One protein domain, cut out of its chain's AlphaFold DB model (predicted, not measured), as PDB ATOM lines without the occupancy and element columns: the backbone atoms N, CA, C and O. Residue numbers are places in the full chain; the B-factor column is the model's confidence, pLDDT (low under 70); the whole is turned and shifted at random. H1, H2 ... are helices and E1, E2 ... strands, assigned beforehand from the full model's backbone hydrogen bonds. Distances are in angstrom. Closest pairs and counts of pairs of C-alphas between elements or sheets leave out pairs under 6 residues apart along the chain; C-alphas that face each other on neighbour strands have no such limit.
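Overview. This is residues 16 to 72 of the 167 residues of an uncharacterized protein of Rhodopirellula sp. MGV (UniProt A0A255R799). One twisted sheet of five strands, a single layer, is laid down by a chain that folds back and forth, strand beside strand, and a one-turn helix, H1, follows at the end beside the sheet. The hairpin of E2 and E3 reaches past the other strands at its turn, residues 36 and 37. The printed part has 57 residues, with E1, E2, E3, E4, E5 and H1 in that order along the chain; the sheet's order is E1 - E2 - E3 - E4 - E5, all antiparallel, and the class is mostly strand. It is only just compact, close to loose, with a radius of gyration of the C-alphas of 12.0 A, and it spans 33 by 29 by 18 A.

Arrangement. E1, residues 16 to 22, is an edge strand and forms a hairpin with E2, residues 25 to 35. Their directions stand at 155 degrees, and N 18 and O 30 are within hydrogen-bond range at 2.8 A. E2 forms a hairpin with E3, residues 38 to 46, at 158 degrees, with N 31 and O 42 at 2.8 A. E3 forms a hairpin with E4, residues 49 to 54, at 165 degrees, with N 43 and O 52 at 2.8 A. E4 forms a hairpin with the other edge strand, E5, residues 60 to 65, at 165 degrees, with N 51 and O 64 at 2.8 A. The five strands form a meander, each the antiparallel neighbour of the one before, and their lines turn by 67 degrees from edge to edge. E1 is apart from E4 and E5, and E2 is apart from E5. H1, residues 66 to 70, is on the sheet at a height of 6.0 A, beside the strands and over none of them. The closest C-alphas of E4 and H1 are those of Asp 49 and Gly 66, 4.9 A apart. In H1 the O i to N i+4 pair is within hydrogen-bond range.

Along the chain. E1 begins at C-alpha 16, (175.467, 177.587, 130.576), and is 19.8 A long from first to last C-alpha. E2, the longest strand with 11 residues, measures 30.8 A, and E3 26.6 A. E4 measures 16.7 A and E5 14.0 A. H1 measures 6.4 A and ends at C-alpha 70, (162.432, 170.141, 148.684).

Size, cuts and confidence. The two C-alphas farthest apart are those of Glu 23 and Gly 36, 35.9 A. The printed part has no cut, and the links between the named elements are tight. The mean pLDDT of the printed part is 92.6; residue 72 alone is under 70.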
ATOM      1  N   SER A  16     175.156 178.906 131.128       92.56
ATOM      2  CA  SER A  16     175.467 177.587 130.576       92.56
ATOM      3  C   SER A  16     175.166 176.456 131.557       92.56
ATOM      4  O   SER A  16     175.053 176.661 132.766       92.56
ATOM      5  N   GLU A  17     175.038 175.248 131.012       95.88
ATOM      6  CA  GLU A  17     174.799 174.022 131.763       95.88
ATOM      7  C   GLU A  17     175.757 172.921 131.296       95.88
ATOM      8  O   GLU A  17     176.031 172.788 130.101       95.88
ATOM      9  N   SER A  18     176.255 172.111 132.230       95.25
ATOM     10  CA  SER A  18     177.041 170.915 131.933       95.25
ATOM     11  C   SER A  18     176.694 169.751 132.859       95.25
ATOM     12  O   SER A  18     176.256 169.931 133.996       95.25
ATOM     13  N   ILE A  19     176.898 168.535 132.355       96.12
ATOM     14  CA  ILE A  19     176.711 167.293 133.104       96.12
ATOM     15  C   ILE A  19     178.039 166.894 133.751       96.12
ATOM     16  O   ILE A  19     179.080 166.903 133.092       96.12
ATOM     17  N   LEU A  20     177.994 166.501 135.024       94.06
ATOM     18  CA  LEU A  20     179.144 165.986 135.757       94.06
ATOM     19  C   LEU A  20     179.155 164.453 135.710       94.06
ATOM     20  O   LEU A  20     178.247 163.799 136.227       94.06
ATOM     21  N   ILE A  21     180.203 163.888 135.107       94.00
ATOM     22  CA  ILE A  21     180.436 162.441 135.011       94.00
ATOM     23  C   ILE A  21     181.746 162.105 135.725       94.00
ATOM     24  O   ILE A  21     182.774 162.725 135.444       94.00
ATOM     25  N   ARG A  22     181.733 161.104 136.610       92.44
ATOM     26  CA  ARG A  22     182.931 160.563 137.272       92.44
ATOM     27  C   ARG A  22     182.954 159.054 137.095       92.44
ATOM     28  O   ARG A  22     181.961 158.396 137.366       92.44
ATOM     29  N   GLU A  23     184.077 158.517 136.617       93.88
ATOM     30  CA  GLU A  23     184.275 157.062 136.448       93.88
ATOM     31  C   GLU A  23     183.203 156.388 135.565       93.88
ATOM     32  O   GLU A  23     182.890 155.215 135.721       93.88
ATOM     33  N   GLY A  24     182.636 157.138 134.612       92.06
ATOM     34  CA  GLY A  24     181.563 156.658 133.735       92.06
ATOM     35  C   GLY A  24     180.155 156.749 134.334       92.06
ATOM     36  O   GLY A  24     179.194 156.420 133.642       92.06
ATOM     37  N   TYR A  25     180.012 157.243 135.568       90.81
ATOM     38  CA  TYR A  25     178.731 157.420 136.248       90.81
ATOM     39  C   TYR A  25     178.290 158.882 136.255       90.81
ATOM     40  O   TYR A  25     179.106 159.799 136.376       90.81
ATOM     41  N   TYR A  26     176.982 159.097 136.127       92.06
ATOM     42  CA  TYR A  26     176.364 160.411 136.266       92.06
ATOM     43  C   TYR A  26     176.349 160.818 137.741       92.06
ATOM     44  O   TYR A  26     175.744 160.134 138.561       92.06
ATOM     45  N   VAL A  27     177.012 161.928 138.063       94.75
ATOM     46  CA  VAL A  27     177.174 162.409 139.445       94.75
ATOM     47  C   VAL A  27     176.337 163.655 139.713       94.75
ATOM     48  O   VAL A  27     175.964 163.910 140.857       94.75
ATOM     49  N   GLY A  28     176.033 164.450 138.682       95.88
ATOM     50  CA  GLY A  28     175.343 165.716 138.889       95.88
ATOM     51  C   GLY A  28     175.279 166.644 137.682       95.88
ATOM     52  O   GLY A  28     175.598 166.265 136.551       95.88
ATOM     53  N   ARG A  29     174.890 167.894 137.941       96.56
ATOM     54  CA  ARG A  29     174.809 168.987 136.956       96.56
ATOM     55  C   ARG A  29     175.488 170.232 137.491       96.56
ATOM     56  O   ARG A  29     175.436 170.513 138.683       96.56
ATOM     57  N   THR A  30     176.114 170.987 136.601       96.56
ATOM     58  CA  THR A  30     176.707 172.288 136.906       96.56
ATOM     59  C   THR A  30     176.041 173.356 136.054       96.56
ATOM     60  O   THR A  30     175.959 173.214 134.836       96.56
ATOM     61  N   PHE A  31     175.616 174.437 136.695       96.19
ATOM     62  CA  PHE A  31     175.012 175.612 136.088       96.19
ATOM     63  C   PHE A  31     175.947 176.802 136.297       96.19
ATOM     64  O   PHE A  31     176.328 177.097 137.431       96.19
ATOM     65  N   CYS A  32     176.306 177.492 135.222       94.81
ATOM     66  CA  CYS A  32     176.872 178.835 135.308       94.81
ATOM     67  C   CYS A  32     175.718 179.828 135.217       94.81
ATOM     68  O   CYS A  32     174.930 179.779 134.268       94.81
ATOM     69  N   ILE A  33     175.603 180.706 136.204       94.38
ATOM     70  CA  ILE A  33     174.533 181.693 136.308       94.38
ATOM     71  C   ILE A  33     175.178 183.065 136.158       94.38
ATOM     72  O   ILE A  33     176.015 183.453 136.973       94.38
ATOM     73  N   GLY A  34     174.792 183.786 135.107       90.69
ATOM     74  CA  GLY A  34     175.184 185.178 134.935       90.69
ATOM     75  C   GLY A  34     174.359 186.050 135.871       90.69
ATOM     76  O   GLY A  34     173.127 185.989 135.852       90.69
ATOM     77  N   THR A  35     175.030 186.841 136.695       83.00
ATOM     78  CA  THR A  35     174.437 187.904 137.507       83.00
ATOM     79  C   THR A  35     174.879 189.254 136.939       83.00
ATOM     80  O   THR A  35     175.798 189.335 136.125       83.00
ATOM     81  N   GLY A  36     174.236 190.351 137.341       83.12
ATOM     82  CA  GLY A  36     174.680 191.690 136.920       83.12
ATOM     83  C   GLY A  36     176.064 192.091 137.397       83.12
ATOM     84  O   GLY A  36     176.645 193.027 136.857       83.12
ATOM     85  N   GLU A  37     176.579 191.378 138.389       83.31
ATOM     86  CA  GLU A  37     177.835 191.673 139.069       83.31
ATOM     87  C   GLU A  37     178.938 190.668 138.700       83.31
ATOM     88  O   GLU A  37     180.100 190.882 139.035       83.31
ATOM     89  N   GLY A  38     178.611 189.589 137.978       86.44
ATOM     90  CA  GLY A  38     179.576 188.561 137.594       86.44
ATOM     91  C   GLY A  38     178.931 187.240 137.183       86.44
ATOM     92  O   GLY A  38     177.802 187.190 136.708       86.44
ATOM     93  N   GLU A  39     179.663 186.143 137.352       91.44
ATOM     94  CA  GLU A  39     179.157 184.782 137.147       91.44
ATOM     95  C   GLU A  39     179.288 184.005 138.460       91.44
ATOM     96  O   GLU A  39     180.282 184.139 139.170       91.44
ATOM     97  N   ILE A  40     178.292 183.184 138.783       94.75
ATOM     98  CA  ILE A  40     178.354 182.216 139.884       94.75
ATOM     99  C   ILE A  40     178.149 180.809 139.337       94.75
ATOM    100  O   ILE A  40     177.512 180.609 138.297       94.75
ATOM    101  N   ARG A  41     178.657 179.805 140.052       96.19
ATOM    102  CA  ARG A  41     178.536 178.403 139.655       96.19
ATOM    103  C   ARG A  41     177.741 177.617 140.686       96.19
ATOM    104  O   ARG A  41     178.154 177.498 141.834       96.19
ATOM    105  N   ALA A  42     176.639 177.014 140.261       96.94
ATOM    106  CA  ALA A  42     175.848 176.097 141.072       96.94
ATOM    107  C   ALA A  42     176.099 174.653 140.615       96.94
ATOM    108  O   ALA A  42     176.024 174.361 139.428       96.94
ATOM    109  N   THR A  43     176.423 173.744 141.531       97.00
ATOM    110  CA  THR A  43     176.644 172.318 141.243       97.00
ATOM    111  C   THR A  43     175.691 171.479 142.072       97.00
ATOM    112  O   THR A  43     175.772 171.508 143.297       97.00
ATOM    113  N   TRP A  44     174.809 170.741 141.409       97.12
ATOM    114  CA  TRP A  44     173.905 169.788 142.037       97.12
ATOM    115  C   TRP A  44     174.488 168.380 141.927       97.12
ATOM    116  O   TRP A  44     174.681 167.886 140.814       97.12
ATOM    117  N   PHE A  45     174.782 167.762 143.064       96.50
ATOM    118  CA  PHE A  45     175.191 166.370 143.211       96.50
ATOM    119  C   PHE A  45     173.963 165.506 143.499       96.50
ATOM    120  O   PHE A  45     173.097 165.923 144.258       96.50
ATOM    121  N   MET A  46     173.887 164.321 142.891       92.50
ATOM    122  CA  MET A  46     172.764 163.396 143.106       92.50
ATOM    123  C   MET A  46     172.982 162.484 144.320       92.50
ATOM    124  O   MET A  46     172.019 162.074 144.957       92.50
ATOM    125  N   GLU A  47     174.238 162.142 144.628       91.25
ATOM    126  CA  GLU A  47     174.613 161.250 145.731       91.25
ATOM    127  C   GLU A  47     175.912 161.755 146.403       91.25
ATOM    128  O   GLU A  47     177.004 161.550 145.860       91.25
ATOM    129  N   PRO A  48     175.831 162.437 147.564       89.94
ATOM    130  CA  PRO A  48     174.598 162.838 148.253       89.94
ATOM    131  C   PRO A  48     173.799 163.881 147.451       89.94
ATOM    132  O   PRO A  48     174.391 164.639 146.684       89.94
ATOM    133  N   ASP A  49     172.475 163.914 147.642       94.81
ATOM    134  CA  ASP A  49     171.588 164.925 147.048       94.81
ATOM    135  C   ASP A  49     171.894 166.296 147.674       94.81
ATOM    136  O   ASP A  49     171.506 166.572 148.811       94.81
ATOM    137  N   GLU A  50     172.696 167.113 146.987       96.38
ATOM    138  CA  GLU A  50     173.268 168.346 147.537       96.38
ATOM    139  C   GLU A  50     173.515 169.396 146.440       96.38
ATOM    140  O   GLU A  50     174.141 169.118 145.415       96.38
ATOM    141  N   LEU A  51     173.082 170.638 146.662       96.56
ATOM    142  CA  LEU A  51     173.344 171.783 145.790       96.56
ATOM    143  C   LEU A  51     174.389 172.708 146.421       96.56
ATOM    144  O   LEU A  51     174.148 173.323 147.455       96.56
ATOM    145  N   LYS A  52     175.538 172.873 145.762       97.25
ATOM    146  CA  LYS A  52     176.600 173.811 146.163       97.25
ATOM    147  C   LYS A  52     176.628 175.024 145.246       97.25
ATOM    148  O   LYS A  52     176.767 174.854 144.036       97.25
ATOM    149  N   ILE A  53     176.602 176.232 145.802       96.38
ATOM    150  CA  ILE A  53     176.809 177.478 145.049       96.38
ATOM    151  C   ILE A  53     178.194 178.035 145.375       96.38
ATOM    152  O   ILE A  53     178.589 178.098 146.540       96.38
ATOM    153  N   ARG A  54     178.941 178.411 144.337       96.50
ATOM    154  CA  ARG A  54     180.321 178.889 144.421       96.50
ATOM    155  C   ARG A  54     180.534 180.164 143.617       96.50
ATOM    156  O   ARG A  54     179.898 180.362 142.580       96.50
ATOM    157  N   GLU A  55     181.484 180.966 144.073       94.50
ATOM    158  CA  GLU A  55     182.076 182.060 143.305       94.50
ATOM    159  C   GLU A  55     183.080 181.525 142.262       94.50
ATOM    160  O   GLU A  55     183.421 180.335 142.237       94.50
ATOM    161  N   LEU A  56     183.555 182.402 141.371       91.25
ATOM    162  CA  LEU A  56     184.531 182.052 140.324       91.25
ATOM    163  C   LEU A  56     185.916 181.692 140.870       91.25
ATOM    164  O   LEU A  56     186.655 180.958 140.214       91.25
ATOM    165  N   ASP A  57     186.265 182.183 142.058       93.12
ATOM    166  CA  ASP A  57     187.497 181.823 142.767       93.12
ATOM    167  C   ASP A  57     187.438 180.398 143.363       93.12
ATOM    168  O   ASP A  57     188.452 179.861 143.813       93.12
ATOM    169  N   GLY A  58     186.262 179.761 143.319       91.25
ATOM    170  CA  GLY A  58     185.996 178.434 143.862       91.25
ATOM    171  C   GLY A  58     185.489 178.432 145.305       91.25
ATOM    172  O   GLY A  58     185.171 177.347 145.808       91.25
ATOM    173  N   SER A  59     185.369 179.595 145.948       94.94
ATOM    174  CA  SER A  59     184.831 179.745 147.300       94.94
ATOM    175  C   SER A  59     183.364 179.323 147.348       94.94
ATOM    176  O   SER A  59     182.573 179.649 146.463       94.94
ATOM    177  N   ILE A  60     182.990 178.550 148.371       96.12
ATOM    178  CA  ILE A  60     181.608 178.100 148.566       96.12
ATOM    179  C   ILE A  60     180.834 179.212 149.267       96.12
ATOM    180  O   ILE A  60     181.191 179.610 150.372       96.12
ATOM    181  N   ILE A  61     179.754 179.660 148.633       95.69
ATOM    182  CA  ILE A  61     178.832 180.653 149.187       95.69
ATOM    183  C   ILE A  61     177.832 179.957 150.111       95.69
ATOM    184  O   ILE A  61     177.617 180.375 151.244       95.69
ATOM    185  N   VAL A  62     177.213 178.882 149.615       96.50
ATOM    186  CA  VAL A  62     176.167 178.143 150.329       96.50
ATOM    187  C   VAL A  62     176.077 176.701 149.837       96.50
ATOM    188  O   VAL A  62     176.437 176.384 148.696       96.50
ATOM    189  N   VAL A  63     175.598 175.827 150.718       96.69
ATOM    190  CA  VAL A  63     175.307 174.419 150.450       96.69
ATOM    191  C   VAL A  63     173.887 174.134 150.922       96.69
ATOM    192  O   VAL A  63     173.557 174.479 152.050       96.69
ATOM    193  N   PHE A  64     173.083 173.508 150.068       96.44
ATOM    194  CA  PHE A  64     171.753 173.014 150.405       96.44
ATOM    195  C   PHE A  64     171.750 171.492 150.315       96.44
ATOM    196  O   PHE A  64     172.163 170.928 149.300       96.44
ATOM    197  N   SER A  65     171.271 170.833 151.357       96.06
ATOM    198  CA  SER A  65     170.937 169.410 151.330       96.06
ATOM    199  C   SER A  65     169.641 169.162 150.551       96.06
ATOM    200  O   SER A  65     168.818 170.066 150.393       96.06
ATOM    201  N   GLY A  66     169.422 167.927 150.095       91.88
ATOM    202  CA  GLY A  66     168.174 167.520 149.443       91.88
ATOM    203  C   GLY A  66     166.936 167.911 150.251       91.88
ATOM    204  O   GLY A  66     165.995 168.478 149.703       91.88
ATOM    205  N   GLU A  67     166.961 167.718 151.574       91.94
ATOM    206  CA  GLU A  67     165.854 168.094 152.464       91.94
ATOM    207  C   GLU A  67     165.509 169.590 152.367       91.94
ATOM    208  O   GLU A  67     164.337 169.945 152.258       91.94
ATOM    209  N   GLU A  68     166.516 170.466 152.325       90.12
ATOM    210  CA  GLU A  68     166.339 171.919 152.195       90.12
ATOM    211  C   GLU A  68     165.856 172.333 150.799       90.12
ATOM    212  O   GLU A  68     165.073 173.275 150.671       90.12
ATOM    213  N   ILE A  69     166.283 171.614 149.755       87.62
ATOM    214  CA  ILE A  69     165.868 171.866 148.367       87.62
ATOM    215  C   ILE A  69     164.367 171.589 148.195       87.62
ATOM    216  O   ILE A  69     163.669 172.370 147.543       87.62
ATOM    217  N   TYR A  70     163.851 170.509 148.791       85.31
ATOM    218  CA  TYR A  70     162.432 170.141 148.684       85.31
ATOM    219  C   TYR A  70     161.541 170.774 149.758       85.31
ATOM    220  O   TYR A  70     160.322 170.788 149.592       85.31
ATOM    221  N   ALA A  71     162.107 171.331 150.834       80.12
ATOM    222  CA  ALA A  71     161.340 171.979 151.902       80.12
ATOM    223  C   ALA A  71     160.508 173.186 151.418       80.12
ATOM    224  O   ALA A  71     159.569 173.612 152.092       80.12
ATOM    225  N   VAL A  72     160.813 173.731 150.237       64.62
ATOM    226  CA  VAL A  72     160.131 174.890 149.650       64.62
ATOM    227  C   VAL A  72     158.927 174.451 148.794       64.62
ATOM    228  O   VAL A  72     158.844 174.749 147.606       64.62
TER     229      VAL A  72